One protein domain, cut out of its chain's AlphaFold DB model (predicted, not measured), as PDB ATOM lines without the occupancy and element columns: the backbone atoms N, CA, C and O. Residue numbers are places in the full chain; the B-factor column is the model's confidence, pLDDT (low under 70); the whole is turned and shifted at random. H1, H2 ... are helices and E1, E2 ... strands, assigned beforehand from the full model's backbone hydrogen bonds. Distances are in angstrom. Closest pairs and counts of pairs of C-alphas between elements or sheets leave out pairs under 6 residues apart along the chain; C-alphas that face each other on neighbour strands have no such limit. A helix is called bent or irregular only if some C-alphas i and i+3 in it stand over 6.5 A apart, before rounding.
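What this domain is: This is residues 8 to 136 of the 146 residues of an uncharacterized protein of Deinococcus cellulosilyticus NBRC 106333 = KACC 11606 (UniProt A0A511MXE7). A strongly twisted wall of seven antiparallel strands has the long helix H2 over one face, crossing E4, E5 and E6 with its first part and running on past the sheet. Beyond the sheet the chain folds back through H3 and H4, H4 meeting H2 near its own end, and H5 packs on H2; small H1 is on the same face near E1 and E2, while the link of residues 58 to 69 loops over the other face. The 129 printed residues have five named helices and seven named strands, along the chain H1, E1 to E7, H2, H3, H4, H5, of mixed class. The sheet order is E1 E2 E3 E4 E5 E6 E7. The whole is compact, with a radius of gyration of the C-alphas of 15.6 A and spans of 41 by 39 by 28 A.

How they stand to each other: The sheet, E1 (14 to 17), E2 (23 to 26), E3 (30 to 33), E4 (36 to 40), E5 (44 to 48), E6 (53 to 57) and E7 (70 to 72), is a meander, each strand the antiparallel neighbour of the one before. Among its hairpins, E1 and E2 have N 16 and O 24 at 2.9 A, E4 and E5 have N 39 and O 45 at 2.8 A, and E6 and E7 have N 72 and O 54 at 2.8 A, within hydrogen-bond range. H2 (74 to 96) is on the sheet at a height of 11.1 A, forming two layers, a helix on one face of a sheet. H2 is over E6 and, only just, with 3 C-alphas each, over E4 and E5; it runs across the strands, at 85 degrees to E6 on the local plane. Its closest C-alphas to E6 are Gly 77 and Phe 54, 5.7 A apart. H2 has a kink of 45 degrees near residue 81 and is irregular, with C-alphas 80 and 83 7.2 A apart. H1 (8 to 11) is on the same face, at a height of 8.1 A. H5 (128 to 135) touches H2 with residues 79 to 83 of H2 alone, closest C-alphas Pro 128 and Leu 79, 6.6 A, at a shallow tilt of 17 degrees, opposite ways. H4 (111 to 125) and H2 only just touch, with 3 pairs of C-alphas within 8 A, closest Ile 124 and Arg 86 at 6.7 A, about perpendicular at 89 degrees. H3 (100 to 105) is close to but not clearly touching H2, closest C-alphas His 100 and Gln 93, 7.0 A. Every O i to N i+4 pair is within hydrogen-bond range in H3, H4 and H5, and 17 of 19 in H2; H1 is too short for such a pair.

Where its parts are: H1 begins at C-alpha 8 (51.015, 36.365, -6.838). H2 measures 30.4 A from C-alpha 74 (36.711, 25.231, 8.898) to C-alpha 96, and H4 21.4 A. E4 spans 13.8 A, E6 13.1 A and E5 12.9 A. H5 ends at C-alpha 135 (36.152, 30.615, 21.196).

The domain as a whole: The two C-alphas farthest apart, of Glu 58 and Lys 108, are 42.7 A apart. The printed part has no cut. The link from E6 to E7, residues 58 to 69, is long; the other links are tight. Mean pLDDT of the printed part is 85.1, and residues 128 to 136 are under 70.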
ATOM      1  N   LEU A   8      50.512  37.563  -7.520       87.38
ATOM      2  CA  LEU A   8      51.015  36.365  -6.838       87.38
ATOM      3  C   LEU A   8      52.490  36.098  -7.142       87.38
ATOM      4  O   LEU A   8      53.250  35.785  -6.233       87.38
ATOM      5  N   TYR A   9      52.904  36.250  -8.401       89.62
ATOM      6  CA  TYR A   9      54.305  36.077  -8.788       89.62
ATOM      7  C   TYR A   9      55.199  37.131  -8.138       89.62
ATOM      8  O   TYR A   9      56.277  36.815  -7.654       89.62
ATOM      9  N   ALA A  10      54.733  38.376  -8.105       90.44
ATOM     10  CA  ALA A  10      55.477  39.482  -7.525       90.44
ATOM     11  C   ALA A  10      55.559  39.444  -5.988       90.44
ATOM     12  O   ALA A  10      56.462  40.059  -5.423       90.44
ATOM     13  N   TYR A  11      54.605  38.797  -5.319       91.50
ATOM     14  CA  TYR A  11      54.613  38.613  -3.868       91.50
ATOM     15  C   TYR A  11      55.415  37.378  -3.435       91.50
ATOM     16  O   TYR A  11      56.011  37.363  -2.356       91.50
ATOM     17  N   ALA A  12      55.416  36.330  -4.258       92.38
ATOM     18  CA  ALA A  12      56.115  35.089  -3.971       92.38
ATOM     19  C   ALA A  12      57.640  35.285  -3.924       92.38
ATOM     20  O   ALA A  12      58.206  36.079  -4.672       92.38
ATOM     21  N   HIS A  13      58.311  34.515  -3.063       92.44
ATOM     22  CA  HIS A  13      59.773  34.389  -3.104       92.44
ATOM     23  C   HIS A  13      60.214  33.470  -4.241       92.44
ATOM     24  O   HIS A  13      61.272  33.678  -4.828       92.44
ATOM     25  N   ASN A  14      59.408  32.450  -4.539       91.94
ATOM     26  CA  ASN A  14      59.713  31.474  -5.567       91.94
ATOM     27  C   ASN A  14      58.442  31.025  -6.301       91.94
ATOM     28  O   ASN A  14      57.340  31.011  -5.746       91.94
ATOM     29  N   LYS A  15      58.608  30.630  -7.562       91.62
ATOM     30  CA  LYS A  15      57.563  30.037  -8.393       91.62
ATOM     31  C   LYS A  15      58.078  28.719  -8.944       91.62
ATOM     32  O   LYS A  15      59.025  28.707  -9.724       91.62
ATOM     33  N   MET A  16      57.406  27.629  -8.596       90.06
ATOM     34  CA  MET A  16      57.764  26.293  -9.063       90.06
ATOM     35  C   MET A  16      56.695  25.747 -10.013       90.06
ATOM     36  O   MET A  16      55.500  25.977  -9.791       90.06
ATOM     37  N   PRO A  17      57.085  25.043 -11.088       86.38
ATOM     38  CA  PRO A  17      56.131  24.283 -11.882       86.38
ATOM     39  C   PRO A  17      55.537  23.144 -11.042       86.38
ATOM     40  O   PRO A  17      56.211  22.590 -10.183       86.38
ATOM     41  N   CYS A  18      54.281  22.794 -11.307       84.62
ATOM     42  CA  CYS A  18      53.629  21.602 -10.775       84.62
ATOM     43  C   CYS A  18      53.180  20.729 -11.952       84.62
ATOM     44  O   CYS A  18      52.705  21.241 -12.973       84.62
ATOM     45  N   SER A  19      53.311  19.412 -11.807       81.12
ATOM     46  CA  SER A  19      52.936  18.400 -12.805       81.12
ATOM     47  C   SER A  19      51.480  18.511 -13.270       81.12
ATOM     48  O   SER A  19      51.142  18.087 -14.372       81.12
ATOM     49  N   ARG A  20      50.614  19.148 -12.470       74.19
ATOM     50  CA  ARG A  20      49.191  19.372 -12.764       74.19
ATOM     51  C   ARG A  20      48.902  20.600 -13.644       74.19
ATOM     52  O   ARG A  20      47.747  20.996 -13.772       74.19
ATOM     53  N   GLY A  21      49.923  21.209 -14.249       77.94
ATOM     54  CA  GLY A  21      49.765  22.271 -15.254       77.94
ATOM     55  C   GLY A  21      49.555  23.684 -14.696       77.94
ATOM     56  O   GLY A  21      49.316  24.616 -15.461       77.94
ATOM     57  N   SER A  22      49.678  23.874 -13.380       83.31
ATOM     58  CA  SER A  22      49.745  25.194 -12.738       83.31
ATOM     59  C   SER A  22      51.053  25.373 -11.966       83.31
ATOM     60  O   SER A  22      51.896  24.483 -11.937       83.31
ATOM     61  N   SER A  23      51.279  26.556 -11.399       90.25
ATOM     62  CA  SER A  23      52.480  26.837 -10.607       90.25
ATOM     63  C   SER A  23      52.155  26.918  -9.127       90.25
ATOM     64  O   SER A  23      51.103  27.438  -8.748       90.25
ATOM     65  N   ILE A  24      53.085  26.433  -8.315       92.12
ATOM     66  CA  ILE A  24      53.111  26.659  -6.876       92.12
ATOM     67  C   ILE A  24      53.828  27.988  -6.655       92.12
ATOM     68  O   ILE A  24      54.949  28.187  -7.129       92.12
ATOM     69  N   TYR A  25      53.162  28.905  -5.967       93.25
ATOM     70  CA  TYR A  25      53.746  30.168  -5.536       93.25
ATOM     71  C   TYR A  25      54.127  30.008  -4.076       93.25
ATOM     72  O   TYR A  25      53.251  29.858  -3.226       93.25
ATOM     73  N   GLN A  26      55.428  29.992  -3.815       93.38
ATOM     74  CA  GLN A  26      55.977  29.844  -2.480       93.38
ATOM     75  C   GLN A  26      56.268  31.234  -1.921       93.38
ATOM     76  O   GLN A  26      57.070  32.002  -2.467       93.38
ATOM     77  N   MET A  27      55.578  31.570  -0.839       91.75
ATOM     78  CA  MET A  27      55.891  32.722  -0.007       91.75
ATOM     79  C   MET A  27      56.903  32.275   1.060       91.75
ATOM     80  O   MET A  27      57.678  31.355   0.828       91.75
ATOM     81  N   ARG A  28      56.974  32.939   2.216       86.44
ATOM     82  CA  ARG A  28      57.963  32.580   3.248       86.44
ATOM     83  C   ARG A  28      57.630  31.259   3.938       86.44
ATOM     84  O   ARG A  28      58.420  30.331   3.921       86.44
ATOM     85  N   ASP A  29      56.456  31.197   4.536       88.50
ATOM     86  CA  ASP A  29      55.996  30.107   5.405       88.50
ATOM     87  C   ASP A  29      54.647  29.532   4.946       88.50
ATOM     88  O   ASP A  29      54.019  28.729   5.632       88.50
ATOM     89  N   TRP A  30      54.178  29.977   3.785       93.75
ATOM     90  CA  TRP A  30      52.966  29.487   3.161       93.75
ATOM     91  C   TRP A  30      53.146  29.445   1.650       93.75
ATOM     92  O   TRP A  30      53.958  30.171   1.074       93.75
ATOM     93  N   SER A  31      52.376  28.577   1.014       93.81
ATOM     94  CA  SER A  31      52.414  28.340  -0.420       93.81
ATOM     95  C   SER A  31      50.998  28.243  -0.952       93.81
ATOM     96  O   SER A  31      50.096  27.741  -0.278       93.81
ATOM     97  N   VAL A  32      50.789  28.697  -2.182       93.62
ATOM     98  CA  VAL A  32      49.481  28.629  -2.835       93.62
ATOM     99  C   VAL A  32      49.579  27.965  -4.191       93.62
ATOM    100  O   VAL A  32      50.522  28.165  -4.959       93.62
ATOM    101  N   HIS A  33      48.547  27.198  -4.496       92.00
ATOM    102  CA  HIS A  33      48.364  26.522  -5.762       92.00
ATOM    103  C   HIS A  33      46.893  26.633  -6.176       92.00
ATOM    104  O   HIS A  33      46.013  26.934  -5.370       92.00
ATOM    105  N   SER A  34      46.585  26.355  -7.441       87.56
ATOM    106  CA  SER A  34      45.197  26.338  -7.933       87.56
ATOM    107  C   SER A  34      44.294  25.365  -7.153       87.56
ATOM    108  O   SER A  34      43.077  25.576  -7.085       87.56
ATOM    109  N   MET A  35      44.908  24.340  -6.549       88.62
ATOM    110  CA  MET A  35      44.268  23.280  -5.770       88.62
ATOM    111  C   MET A  35      44.136  23.577  -4.278       88.62
ATOM    112  O   MET A  35      43.360  22.896  -3.615       88.62
ATOM    113  N   GLY A  36      44.847  24.566  -3.736       92.00
ATOM    114  CA  GLY A  36      44.877  24.731  -2.291       92.00
ATOM    115  C   GLY A  36      45.892  25.732  -1.768       92.00
ATOM    116  O   GLY A  36      46.484  26.517  -2.511       92.00
ATOM    117  N   LEU A  37      46.086  25.676  -0.457       94.19
ATOM    118  CA  LEU A  37      47.036  26.492   0.288       94.19
ATOM    119  C   LEU A  37      47.721  25.616   1.336       94.19
ATOM    120  O   LEU A  37      47.044  24.842   2.003       94.19
ATOM    121  N   ILE A  38      49.034  25.764   1.485       94.44
ATOM    122  CA  ILE A  38      49.823  25.189   2.579       94.44
ATOM    123  C   ILE A  38      50.278  26.342   3.463       94.44
ATOM    124  O   ILE A  38      50.718  27.360   2.939       94.44
ATOM    125  N   CYS A  39      50.175  26.201   4.777       93.69
ATOM    126  CA  CYS A  39      50.665  27.168   5.752       93.69
ATOM    127  C   CYS A  39      51.391  26.431   6.873       93.69
ATOM    128  O   CYS A  39      50.909  25.399   7.344       93.69
ATOM    129  N   HIS A  40      52.522  26.970   7.315       89.75
ATOM    130  CA  HIS A  40      53.224  26.496   8.496       89.75
ATOM    131  C   HIS A  40      52.887  27.389   9.696       89.75
ATOM    132  O   HIS A  40      53.536  28.405   9.948       89.75
ATOM    133  N   GLN A  41      51.856  27.002  10.447       79.38
ATOM    134  CA  GLN A  41      51.459  27.655  11.691       79.38
ATOM    135  C   GLN A  41      50.987  26.586  12.676       79.38
ATOM    136  O   GLN A  41      49.950  25.963  12.462       79.38
ATOM    137  N   GLU A  42      51.752  26.380  13.755       77.69
ATOM    138  CA  GLU A  42      51.496  25.316  14.744       77.69
ATOM    139  C   GLU A  42      51.445  23.910  14.103       77.69
ATOM    140  O   GLU A  42      50.571  23.089  14.400       77.69
ATOM    141  N   GLY A  43      52.384  23.657  13.187       85.88
ATOM    142  CA  GLY A  43      52.413  22.490  12.307       85.88
ATOM    143  C   GLY A  43      51.987  22.842  10.884       85.88
ATOM    144  O   GLY A  43      51.822  24.016  10.536       85.88
ATOM    145  N   TRP A  44      51.822  21.822  10.042       93.00
ATOM    146  CA  TRP A  44      51.417  22.035   8.662       93.00
ATOM    147  C   TRP A  44      49.906  22.020   8.520       93.00
ATOM    148  O   TRP A  44      49.240  21.045   8.866       93.00
ATOM    149  N   LEU A  45      49.372  23.095   7.956       94.94
ATOM    150  CA  LEU A  45      47.974  23.225   7.594       94.94
ATOM    151  C   LEU A  45      47.843  23.217   6.073       94.94
ATOM    152  O   LEU A  45      48.459  24.031   5.389       94.94
ATOM    153  N   TYR A  46      46.993  22.342   5.547       94.75
ATOM    154  CA  TYR A  46      46.633  22.299   4.135       94.75
ATOM    155  C   TYR A  46      45.149  22.600   3.946       94.75
ATOM    156  O   TYR A  46      44.302  21.977   4.582       94.75
ATOM    157  N   TYR A  47      44.817  23.516   3.042       94.31
ATOM    158  CA  TYR A  47      43.455  23.731   2.567       94.31
ATOM    159  C   TYR A  47      43.241  23.044   1.221       94.31
ATOM    160  O   TYR A  47      43.824  23.465   0.219       94.31
ATOM    161  N   ASP A  48      42.348  22.055   1.184       92.44
ATOM    162  CA  ASP A  48      41.900  21.420  -0.049       92.44
ATOM    163  C   ASP A  48      40.789  22.236  -0.698       92.44
ATOM    164  O   ASP A  48      39.673  22.311  -0.181       92.44
ATOM    165  N   ARG A  49      41.058  22.854  -1.848       89.69
ATOM    166  CA  ARG A  49      40.054  23.685  -2.521       89.69
ATOM    167  C   ARG A  49      38.868  22.873  -3.072       89.69
ATOM    168  O   ARG A  49      37.748  23.353  -2.886       89.69
ATOM    169  N   PRO A  50      39.044  21.716  -3.745       88.94
ATOM    170  CA  PRO A  50      37.923  20.901  -4.220       88.94
ATOM    171  C   PRO A  50      37.048  20.372  -3.086       88.94
ATOM    172  O   PRO A  50      35.829  20.530  -3.145       88.94
ATOM    173  N   GLY A  51      37.659  19.787  -2.051       88.62
ATOM    174  CA  GLY A  51      36.953  19.271  -0.880       88.62
ATOM    175  C   GLY A  51      36.434  20.366   0.050       88.62
ATOM    176  O   GLY A  51      35.488  20.134   0.794       88.62
ATOM    177  N   GLN A  52      37.001  21.574  -0.019       91.25
ATOM    178  CA  GLN A  52      36.742  22.698   0.888       91.25
ATOM    179  C   GLN A  52      37.019  22.374   2.368       91.25
ATOM    180  O   GLN A  52      36.351  22.907   3.263       91.25
ATOM    181  N   VAL A  53      38.023  21.532   2.615       93.69
ATOM    182  CA  VAL A  53      38.399  21.012   3.938       93.69
ATOM    183  C   VAL A  53      39.824  21.437   4.277       93.69
ATOM    184  O   VAL A  53      40.692  21.489   3.410       93.69
ATOM    185  N   PHE A  54      40.058  21.748   5.550       94.81
ATOM    186  CA  PHE A  54      41.400  21.939   6.088       94.81
ATOM    187  C   PHE A  54      41.911  20.639   6.705       94.81
ATOM    188  O   PHE A  54      41.139  19.910   7.320       94.81
ATOM    189  N   TYR A  55      43.207  20.379   6.585       95.19
ATOM    190  CA  TYR A  55      43.889  19.230   7.168       95.19
ATOM    191  C   TYR A  55      45.115  19.699   7.939       95.19
ATOM    192  O   TYR A  55      45.848  20.558   7.449       95.19
ATOM    193  N   ARG A  56      45.355  19.118   9.115       93.56
ATOM    194  CA  ARG A  56      46.604  19.290   9.863       93.56
ATOM    195  C   ARG A  56      47.488  18.066   9.667       93.56
ATOM    196  O   ARG A  56      47.000  16.936   9.736       93.56
ATOM    197  N   SER A  57      48.770  18.295   9.416       90.88
ATOM    198  CA  SER A  57      49.768  17.254   9.194       90.88
ATOM    199  C   SER A  57      51.059  17.552   9.951       90.88
ATOM    200  O   SER A  57      51.404  18.709  10.199       90.88
ATOM    201  N   GLU A  58      51.772  16.491  10.324       86.69
ATOM    202  CA  GLU A  58      53.101  16.576  10.942       86.69
ATOM    203  C   GLU A  58      54.200  16.839   9.903       86.69
ATOM    204  O   GLU A  58      55.244  17.400  10.228       86.69
ATOM    205  N   HIS A  59      53.946  16.479   8.644       88.31
ATOM    206  CA  HIS A  59      54.881  16.627   7.533       88.31
ATOM    207  C   HIS A  59      54.377  17.677   6.547       88.31
ATOM    208  O   HIS A  59      53.167  17.895   6.443       88.31
ATOM    209  N   GLU A  60      55.304  18.304   5.819       88.94
ATOM    210  CA  GLU A  60      54.957  19.278   4.788       88.94
ATOM    211  C   GLU A  60      54.076  18.604   3.723       88.94
ATOM    212  O   GLU A  60      54.502  17.622   3.109       88.94
ATOM    213  N   PRO A  61      52.834  19.077   3.521       85.94
ATOM    214  CA  PRO A  61      51.961  18.563   2.487       85.94
ATOM    215  C   PRO A  61      52.538  18.900   1.119       85.94
ATOM    216  O   PRO A  61      53.146  19.948   0.928       85.94
ATOM    217  N   ASP A  62      52.264  18.052   0.142       86.06
ATOM    218  CA  ASP A  62      52.594  18.324  -1.248       86.06
ATOM    219  C   ASP A  62      51.301  18.490  -2.052       86.06
ATOM    220  O   ASP A  62      50.347  17.727  -1.897       86.06
ATOM    221  N   PHE A  63      51.268  19.488  -2.932       86.38
ATOM    222  CA  PHE A  63      50.166  19.695  -3.868       86.38
ATOM    223  C   PHE A  63      50.050  18.581  -4.921       86.38
ATOM    224  O   PHE A  63      49.003  18.463  -5.570       86.38
ATOM    225  N   GLU A  64      51.109  17.798  -5.139       82.50
ATOM    226  CA  GLU A  64      51.153  16.737  -6.150       82.50
ATOM    227  C   GLU A  64      50.628  15.392  -5.633       82.50
ATOM    228  O   GLU A  64      50.023  14.631  -6.401       82.50
ATOM    229  N   HIS A  65      50.759  15.140  -4.331       82.19
ATOM    230  CA  HIS A  65      50.420  13.873  -3.689       82.19
ATOM    231  C   HIS A  65      49.085  13.940  -2.925       82.19
ATOM    232  O   HIS A  65      48.592  15.024  -2.606       82.19
ATOM    233  N   PRO A  66      48.438  12.791  -2.652       79.38
ATOM    234  CA  PRO A  66      47.283  12.751  -1.765       79.38
ATOM    235  C   PRO A  66      47.624  13.335  -0.394       79.38
ATOM    236  O   PRO A  66      48.661  13.018   0.186       79.38
ATOM    237  N   ILE A  67      46.732  14.169   0.133       77.44
ATOM    238  CA  ILE A  67      46.937  14.807   1.431       77.44
ATOM    239  C   ILE A  67      46.781  13.755   2.524       77.44
ATOM    240  O   ILE A  67      45.729  13.128   2.651       77.44
ATOM    241  N   SER A  68      47.812  13.605   3.347       78.94
ATOM    242  CA  SER A  68      47.734  12.892   4.616       78.94
ATOM    243  C   SER A  68      47.601  13.903   5.750       78.94
ATOM    244  O   SER A  68      48.446  14.788   5.893       78.94
ATOM    245  N   GLY A  69      46.556  13.776   6.563       88.19
ATOM    246  CA  GLY A  69      46.357  14.636   7.723       88.19
ATOM    247  C   GLY A  69      44.999  14.433   8.382       88.19
ATOM    248  O   GLY A  69      44.114  13.770   7.837       88.19
ATOM    249  N   VAL A  70      44.835  15.025   9.559       93.06
ATOM    250  CA  VAL A  70      43.571  15.011  10.301       93.06
ATOM    251  C   VAL A  70      42.716  16.192   9.836       93.06
ATOM    252  O   VAL A  70      43.226  17.315   9.816       93.06
ATOM    253  N   PRO A  71      41.440  15.986   9.457       94.50
ATOM    254  CA  PRO A  71      40.543  17.085   9.125       94.50
ATOM    255  C   PRO A  71      40.401  18.070  10.287       94.50
ATOM    256  O   PRO A  71      40.221  17.677  11.438       94.50
ATOM    257  N   VAL A  72      40.437  19.355   9.964       93.12
ATOM    258  CA  VAL A  72      40.330  20.469  10.907       93.12
ATOM    259  C   VAL A  72      39.016  21.201  10.674       93.12
ATOM    260  O   VAL A  72      38.526  21.299   9.542       93.12
ATOM    261  N   GLN A  73      38.436  21.751  11.742       93.62
ATOM    262  CA  GLN A  73      37.243  22.580  11.613       93.62
ATOM    263  C   GLN A  73      37.520  23.793  10.719       93.62
ATOM    264  O   GLN A  73      38.556  24.450  10.808       93.62
ATOM    265  N   ARG A  74      36.554  24.134   9.862       90.69
ATOM    266  CA  ARG A  74      36.711  25.231   8.898       90.69
ATOM    267  C   ARG A  74      37.036  26.569   9.568       90.69
ATOM    268  O   ARG A  74      37.824  27.332   9.024       90.69
ATOM    269  N   SER A  75      36.426  26.859  10.717       90.12
ATOM    270  CA  SER A  75      36.672  28.078  11.499       90.12
ATOM    271  C   SER A  75      38.123  28.179  11.966       90.12
ATOM    272  O   SER A  75      38.744  29.224  11.786       90.12
ATOM    273  N   GLU A  76      38.670  27.089  12.503       90.62
ATOM    274  CA  GLU A  76      40.061  26.994  12.951       90.62
ATOM    275  C   GLU A  76      41.033  27.168  11.778       90.62
ATOM    276  O   GLU A  76      41.935  28.001  11.838       90.62
ATOM    277  N   GLY A  77      40.804  26.454  10.671       91.88
ATOM    278  CA  GLY A  77      41.644  26.570   9.479       91.88
ATOM    279  C   GLY A  77      41.627  27.974   8.873       91.88
ATOM    280  O   GLY A  77      42.674  28.503   8.506       91.88
ATOM    281  N   LEU A  78      40.454  28.619   8.820       91.44
ATOM    282  CA  LEU A  78      40.341  30.014   8.392       91.44
ATOM    283  C   LEU A  78      41.119  30.945   9.326       91.44
ATOM    284  O   LEU A  78      41.888  31.770   8.845       91.44
ATOM    285  N   LEU A  79      40.957  30.806  10.642       90.00
ATOM    286  CA  LEU A  79      41.666  31.632  11.618       90.00
ATOM    287  C   LEU A  79      43.189  31.525  11.453       90.00
ATOM    288  O   LEU A  79      43.873  32.546  11.424       90.00
ATOM    289  N   ALA A  80      43.702  30.310  11.254       90.00
ATOM    290  CA  ALA A  80      45.124  30.060  11.048       90.00
ATOM    291  C   ALA A  80      45.684  30.751   9.790       90.00
ATOM    292  O   ALA A  80      46.820  31.199   9.784       90.00
ATOM    293  N   VAL A  81      44.902  30.908   8.718       91.44
ATOM    294  CA  VAL A  81      45.391  31.573   7.490       91.44
ATOM    295  C   VAL A  81      45.080  33.071   7.435       91.44
ATOM    296  O   VAL A  81      45.546  33.770   6.531       91.44
ATOM    297  N   GLN A  82      44.290  33.592   8.379       91.00
ATOM    298  CA  GLN A  82      43.764  34.957   8.321       91.00
ATOM    299  C   GLN A  82      44.873  36.013   8.318       91.00
ATOM    300  O   GLN A  82      44.822  36.943   7.513       91.00
ATOM    301  N   GLY A  83      45.890  35.855   9.173       89.12
ATOM    302  CA  GLY A  83      47.029  36.777   9.245       89.12
ATOM    303  C   GLY A  83      47.776  36.884   7.913       89.12
ATOM    304  O   GLY A  83      47.993  37.982   7.408       89.12
ATOM    305  N   ARG A  84      48.053  35.744   7.272       90.56
ATOM    306  CA  ARG A  84      48.749  35.679   5.975       90.56
ATOM    307  C   ARG A  84      47.956  36.297   4.842       90.56
ATOM    308  O   ARG A  84      48.499  37.037   4.022       90.56
ATOM    309  N   ILE A  85      46.651  36.049   4.821       90.75
ATOM    310  CA  ILE A  85      45.779  36.672   3.829       90.75
ATOM    311  C   ILE A  85      45.719  38.189   4.063       90.75
ATOM    312  O   ILE A  85      45.780  38.941   3.095       90.75
ATOM    313  N   ARG A  86      45.682  38.663   5.316       90.50
ATOM    314  CA  ARG A  86      45.737  40.103   5.631       90.50
ATOM    315  C   ARG A  86      47.035  40.753   5.165       90.50
ATOM    316  O   ARG A  86      46.973  41.803   4.533       90.50
ATOM    317  N   GLU A  87      48.180  40.134   5.436       91.44
ATOM    318  CA  GLU A  87      49.490  40.617   4.976       91.44
ATOM    319  C   GLU A  87      49.529  40.757   3.450       91.44
ATOM    320  O   GLU A  87      49.956  41.786   2.922       91.44
ATOM    321  N   TYR A  88      49.027  39.748   2.731       90.69
ATOM    322  CA  TYR A  88      48.918  39.799   1.276       90.69
ATOM    323  C   TYR A  88      48.004  40.940   0.807       90.69
ATOM    324  O   TYR A  88      48.358  41.687  -0.105       90.69
ATOM    325  N   GLU A  89      46.839  41.120   1.433       88.94
ATOM    326  CA  GLU A  89      45.912  42.202   1.083       88.94
ATOM    327  C   GLU A  89      46.498  43.594   1.355       88.94
ATOM    328  O   GLU A  89      46.347  44.489   0.524       88.94
ATOM    329  N   GLN A  90      47.213  43.778   2.467       90.81
ATOM    330  CA  GLN A  90      47.918  45.026   2.776       90.81
ATOM    331  C   GLN A  90      49.012  45.321   1.747       90.81
ATOM    332  O   GLN A  90      49.147  46.458   1.292       90.81
ATOM    333  N   TRP A  91      49.757  44.299   1.325       92.00
ATOM    334  CA  TRP A  91      50.749  44.438   0.261       92.00
ATOM    335  C   TRP A  91      50.111  44.801  -1.088       92.00
ATOM    336  O   TRP A  91      50.621  45.662  -1.808       92.00
ATOM    337  N   ILE A  92      48.959  44.214  -1.431       89.94
ATOM    338  CA  ILE A  92      48.204  44.609  -2.628       89.94
ATOM    339  C   ILE A  92      47.788  46.078  -2.542       89.94
ATOM    340  O   ILE A  92      47.968  46.818  -3.508       89.94
ATOM    341  N   GLN A  93      47.247  46.510  -1.401       90.25
ATOM    342  CA  GLN A  93      46.818  47.894  -1.198       90.25
ATOM    343  C   GLN A  93      47.986  48.878  -1.307       90.25
ATOM    344  O   GLN A  93      47.835  49.913  -1.956       90.25
ATOM    345  N   SER A  94      49.156  48.558  -0.745       92.25
ATOM    346  CA  SER A  94      50.334  49.429  -0.845       92.25
ATOM    347  C   SER A  94      50.864  49.543  -2.278       92.25
ATOM    348  O   SER A  94      51.389  50.588  -2.657       92.25
ATOM    349  N   ARG A  95      50.684  48.500  -3.101       91.12
ATOM    350  CA  ARG A  95      51.135  48.467  -4.499       91.12
ATOM    351  C   ARG A  95      50.140  49.063  -5.496       91.12
ATOM    352  O   ARG A  95      50.550  49.678  -6.477       91.12
ATOM    353  N   ARG A  96      48.844  48.806  -5.312       89.19
ATOM    354  CA  ARG A  96      47.779  49.135  -6.280       89.19
ATOM    355  C   ARG A  96      46.885  50.293  -5.827       89.19
ATOM    356  O   ARG A  96      46.075  50.773  -6.615       89.19
ATOM    357  N   GLY A  97      47.029  50.737  -4.581       89.06
ATOM    358  CA  GLY A  97      46.190  51.747  -3.948       89.06
ATOM    359  C   GLY A  97      44.975  51.156  -3.213       89.06
ATOM    360  O   GLY A  97      44.563  50.020  -3.475       89.06
ATOM    361  N   PRO A  98      44.360  51.935  -2.305       85.44
ATOM    362  CA  PRO A  98      43.306  51.460  -1.400       85.44
ATOM    363  C   PRO A  98      42.017  51.028  -2.120       85.44
ATOM    364  O   PRO A  98      41.335  50.114  -1.664       85.44
ATOM    365  N   HIS A  99      41.714  51.613  -3.281       85.31
ATOM    366  CA  HIS A  99      40.483  51.333  -4.036       85.31
ATOM    367  C   HIS A  99      40.609  50.185  -5.041       85.31
ATOM    368  O   HIS A  99      39.631  49.823  -5.693       85.31
ATOM    369  N   HIS A 100      41.794  49.588  -5.193       83.94
ATOM    370  CA  HIS A 100      42.020  48.561  -6.211       83.94
ATOM    371  C   HIS A 100      41.072  47.364  -6.057       83.94
ATOM    372  O   HIS A 100      40.477  46.897  -7.029       83.94
ATOM    373  N   ARG A 101      40.888  46.890  -4.819       80.44
ATOM    374  CA  ARG A 101      40.018  45.747  -4.529       80.44
ATOM    375  C   ARG A 101      38.551  46.082  -4.795       80.44
ATOM    376  O   ARG A 101      37.838  45.264  -5.362       80.44
ATOM    377  N   GLU A 102      38.113  47.285  -4.438       81.12
ATOM    378  CA  GLU A 102      36.754  47.760  -4.717       81.12
ATOM    379  C   GLU A 102      36.500  47.849  -6.223       81.12
ATOM    380  O   GLU A 102      35.469  47.375  -6.687       81.12
ATOM    381  N   ALA A 103      37.465  48.358  -6.992       82.31
ATOM    382  CA  ALA A 103      37.384  48.431  -8.448       82.31
ATOM    383  C   ALA A 103      37.329  47.044  -9.115       82.31
ATOM    384  O   ALA A 103      36.562  46.847 -10.054       82.31
ATOM    385  N   LEU A 104      38.087  46.060  -8.616       79.00
ATOM    386  CA  LEU A 104      37.994  44.671  -9.095       79.00
ATOM    387  C   LEU A 104      36.621  44.048  -8.809       79.00
ATOM    388  O   LEU A 104      36.118  43.244  -9.592       79.00
ATOM    389  N   LEU A 105      36.019  44.404  -7.675       78.75
ATOM    390  CA  LEU A 105      34.767  43.818  -7.202       78.75
ATOM    391  C   LEU A 105      33.513  44.577  -7.668       78.75
ATOM    392  O   LEU A 105      32.414  44.037  -7.563       78.75
ATOM    393  N   SER A 106      33.654  45.803  -8.181       74.69
ATOM    394  CA  SER A 106      32.544  46.648  -8.647       74.69
ATOM    395  C   SER A 106      31.985  46.235 -10.013       74.69
ATOM    396  O   SER A 106      30.931  46.721 -10.427       74.69
ATOM    397  N   GLY A 107      32.656  45.313 -10.709       74.50
ATOM    398  CA  GLY A 107      32.149  44.710 -11.937       74.50
ATOM    399  C   GLY A 107      30.838  43.937 -11.733       74.50
ATOM    400  O   GLY A 107      30.400  43.658 -10.616       74.50
ATOM    401  N   LYS A 108      30.200  43.530 -12.840       74.56
ATOM    402  CA  LYS A 108      29.016  42.653 -12.809       74.56
ATOM    403  C   LYS A 108      29.407  41.239 -12.359       74.56
ATOM    404  O   LYS A 108      29.527  40.326 -13.168       74.56
ATOM    405  N   LEU A 109      29.589  41.057 -11.054       77.12
ATOM    406  CA  LEU A 109      29.829  39.754 -10.448       77.12
ATOM    407  C   LEU A 109      28.508  38.975 -10.314       77.12
ATOM    408  O   LEU A 109      27.489  39.560  -9.916       77.12
ATOM    409  N   PRO A 110      28.502  37.653 -10.573       79.94
ATOM    410  CA  PRO A 110      27.366  36.790 -10.262       79.94
ATOM    411  C   PRO A 110      26.951  36.897  -8.786       79.94
ATOM    412  O   PRO A 110      27.792  37.070  -7.904       79.94
ATOM    413  N   ALA A 111      25.658  36.736  -8.483       78.81
ATOM    414  CA  ALA A 111      25.126  36.923  -7.125       78.81
ATOM    415  C   ALA A 111      25.806  36.039  -6.059       78.81
ATOM    416  O   ALA A 111      25.999  36.470  -4.923       78.81
ATOM    417  N   ARG A 112      26.205  34.813  -6.423       79.88
ATOM    418  CA  ARG A 112      26.989  33.925  -5.551       79.88
ATOM    419  C   ARG A 112      28.346  34.537  -5.189       79.88
ATOM    420  O   ARG A 112      28.663  34.631  -4.010       79.88
ATOM    421  N   VAL A 113      29.079  35.022  -6.189       77.38
ATOM    422  CA  VAL A 113      30.404  35.636  -6.013       77.38
ATOM    423  C   VAL A 113      30.306  36.909  -5.173       77.38
ATOM    424  O   VAL A 113      31.148  37.136  -4.309       77.38
ATOM    425  N   ARG A 114      29.241  37.707  -5.338       80.25
ATOM    426  CA  ARG A 114      28.990  38.876  -4.474       80.25
ATOM    427  C   ARG A 114      28.803  38.496  -3.003       80.25
ATOM    428  O   ARG A 114      29.395  39.134  -2.144       80.25
ATOM    429  N   ARG A 115      28.023  37.451  -2.697       79.06
ATOM    430  CA  ARG A 115      27.840  36.982  -1.308       79.06
ATOM    431  C   ARG A 115      29.145  36.488  -0.689       79.06
ATOM    432  O   ARG A 115      29.446  36.840   0.444       79.06
ATOM    433  N   GLU A 116      29.924  35.719  -1.442       83.12
ATOM    434  CA  GLU A 116      31.248  35.255  -1.007       83.12
ATOM    435  C   GLU A 116      32.214  36.433  -0.792       83.12
ATOM    436  O   GLU A 116      32.981  36.432   0.165       83.12
ATOM    437  N   THR A 117      32.114  37.477  -1.620       82.12
ATOM    438  CA  THR A 117      32.882  38.720  -1.473       82.12
ATOM    439  C   THR A 117      32.530  39.464  -0.185       82.12
ATOM    440  O   THR A 117      33.430  39.871   0.542       82.12
ATOM    441  N   GLU A 118      31.244  39.641   0.122       82.88
ATOM    442  CA  GLU A 118      30.828  40.319   1.356       82.88
ATOM    443  C   GLU A 118      31.203  39.510   2.603       82.88
ATOM    444  O   GLU A 118      31.738  40.067   3.560       82.88
ATOM    445  N   ALA A 119      31.027  38.185   2.566       84.25
ATOM    446  CA  ALA A 119      31.499  37.304   3.632       84.25
ATOM    447  C   ALA A 119      33.021  37.415   3.823       84.25
ATOM    448  O   ALA A 119      33.501  37.497   4.952       84.25
ATOM    449  N   TRP A 120      33.779  37.479   2.727       85.06
ATOM    450  CA  TRP A 120      35.225  37.674   2.764       85.06
ATOM    451  C   TRP A 120      35.617  39.033   3.352       85.06
ATOM    452  O   TRP A 120      36.487  39.076   4.217       85.06
ATOM    453  N   LYS A 121      34.954  40.130   2.957       85.06
ATOM    454  CA  LYS A 121      35.202  41.475   3.510       85.06
ATOM    455  C   LYS A 121      34.955  41.522   5.016       85.06
ATOM    456  O   LYS A 121      35.764  42.073   5.754       85.06
ATOM    457  N   GLN A 122      33.856  40.924   5.474       86.38
ATOM    458  CA  GLN A 122      33.542  40.841   6.901       86.38
ATOM    459  C   GLN A 122      34.547  39.973   7.655       86.38
ATOM    460  O   GLN A 122      34.907  40.276   8.786       86.38
ATOM    461  N   TRP A 123      34.996  38.878   7.049       87.81
ATOM    462  CA  TRP A 123      35.969  37.992   7.665       87.81
ATOM    463  C   TRP A 123      37.363  38.631   7.739       87.81
ATOM    464  O   TRP A 123      38.004  38.560   8.781       87.81
ATOM    465  N   ILE A 124      37.824  39.318   6.689       85.31
ATOM    466  CA  ILE A 124      39.153  39.945   6.676       85.31
ATOM    467  C   ILE A 124      39.221  41.191   7.571       85.31
ATOM    468  O   ILE A 124      40.304  41.528   8.044       85.31
ATOM    469  N   SER A 125      38.102  41.872   7.841       83.56
ATOM    470  CA  SER A 125      38.067  43.051   8.719       83.56
ATOM    471  C   SER A 125      38.068  42.712  10.213       83.56
ATOM    472  O   SER A 125      38.538  43.524  11.005       83.56
ATOM    473  N   ARG A 126      37.635  41.506  10.604       82.50
ATOM    474  CA  ARG A 126      37.646  41.042  12.004       82.50
ATOM    475  C   ARG A 126      39.062  40.839  12.526       82.50
ATOM    476  O   ARG A 126      39.883  40.234  11.839       82.50
ATOM    477  N   ASP A 127      39.337  41.306  13.740       72.50
ATOM    478  CA  ASP A 127      40.599  41.019  14.420       72.50
ATOM    479  C   ASP A 127      40.690  39.508  14.749       72.50
ATOM    480  O   ASP A 127      39.781  38.972  15.395       72.50
ATOM    481  N   PRO A 128      41.755  38.797  14.323       64.12
ATOM    482  CA  PRO A 128      42.000  37.409  14.709       64.12
ATOM    483  C   PRO A 128      41.934  37.179  16.228       64.12
ATOM    484  O   PRO A 128      41.457  36.134  16.676       64.12
ATOM    485  N   LEU A 129      42.357  38.167  17.029       61.72
ATOM    486  CA  LEU A 129      42.360  38.087  18.493       61.72
ATOM    487  C   LEU A 129      40.950  38.195  19.093       61.72
ATOM    488  O   LEU A 129      40.677  37.597  20.134       61.72
ATOM    489  N   GLU A 130      40.022  38.895  18.435       58.22
ATOM    490  CA  GLU A 130      38.606  38.895  18.829       58.22
ATOM    491  C   GLU A 130      37.954  37.532  18.563       58.22
ATOM    492  O   GLU A 130      37.135  37.073  19.359       58.22
ATOM    493  N   HIS A 131      38.358  36.839  17.493       53.69
ATOM    494  CA  HIS A 131      37.874  35.487  17.196       53.69
ATOM    495  C   HIS A 131      38.385  34.438  18.190       53.69
ATOM    496  O   HIS A 131      37.607  33.588  18.618       53.69
ATOM    497  N   GLN A 132      39.653  34.515  18.611       55.28
ATOM    498  CA  GLN A 132      40.176  33.643  19.671       55.28
ATOM    499  C   GLN A 132      39.462  33.878  21.009       55.28
ATOM    500  O   GLN A 132      39.125  32.918  21.695       55.28
ATOM    501  N   ARG A 133      39.156  35.136  21.356       54.44
ATOM    502  CA  ARG A 133      38.408  35.477  22.580       54.44
ATOM    503  C   ARG A 133      36.968  34.960  22.584       54.44
ATOM    504  O   ARG A 133      36.470  34.632  23.651       54.44
ATOM    505  N   MET A 134      36.315  34.858  21.425       52.66
ATOM    506  CA  MET A 134      34.962  34.289  21.305       52.66
ATOM    507  C   MET A 134      34.917  32.756  21.394       52.66
ATOM    508  O   MET A 134      33.854  32.193  21.641       52.66
ATOM    509  N   LEU A 135      36.045  32.078  21.159       50.78
ATOM    510  CA  LEU A 135      36.152  30.615  21.196       50.78
ATOM    511  C   LEU A 135      36.679  30.087  22.537       50.78
ATOM    512  O   LEU A 135      36.607  28.884  22.789       50.78
ATOM    513  N   LEU A 136      37.192  30.965  23.400       44.50
ATOM    514  CA  LEU A 136      37.550  30.622  24.770       44.50
ATOM    515  C   LEU A 136      36.300  30.750  25.659       44.50
ATOM    516  O   LEU A 136      35.657  31.801  25.632       44.50
TER     517      LEU A 136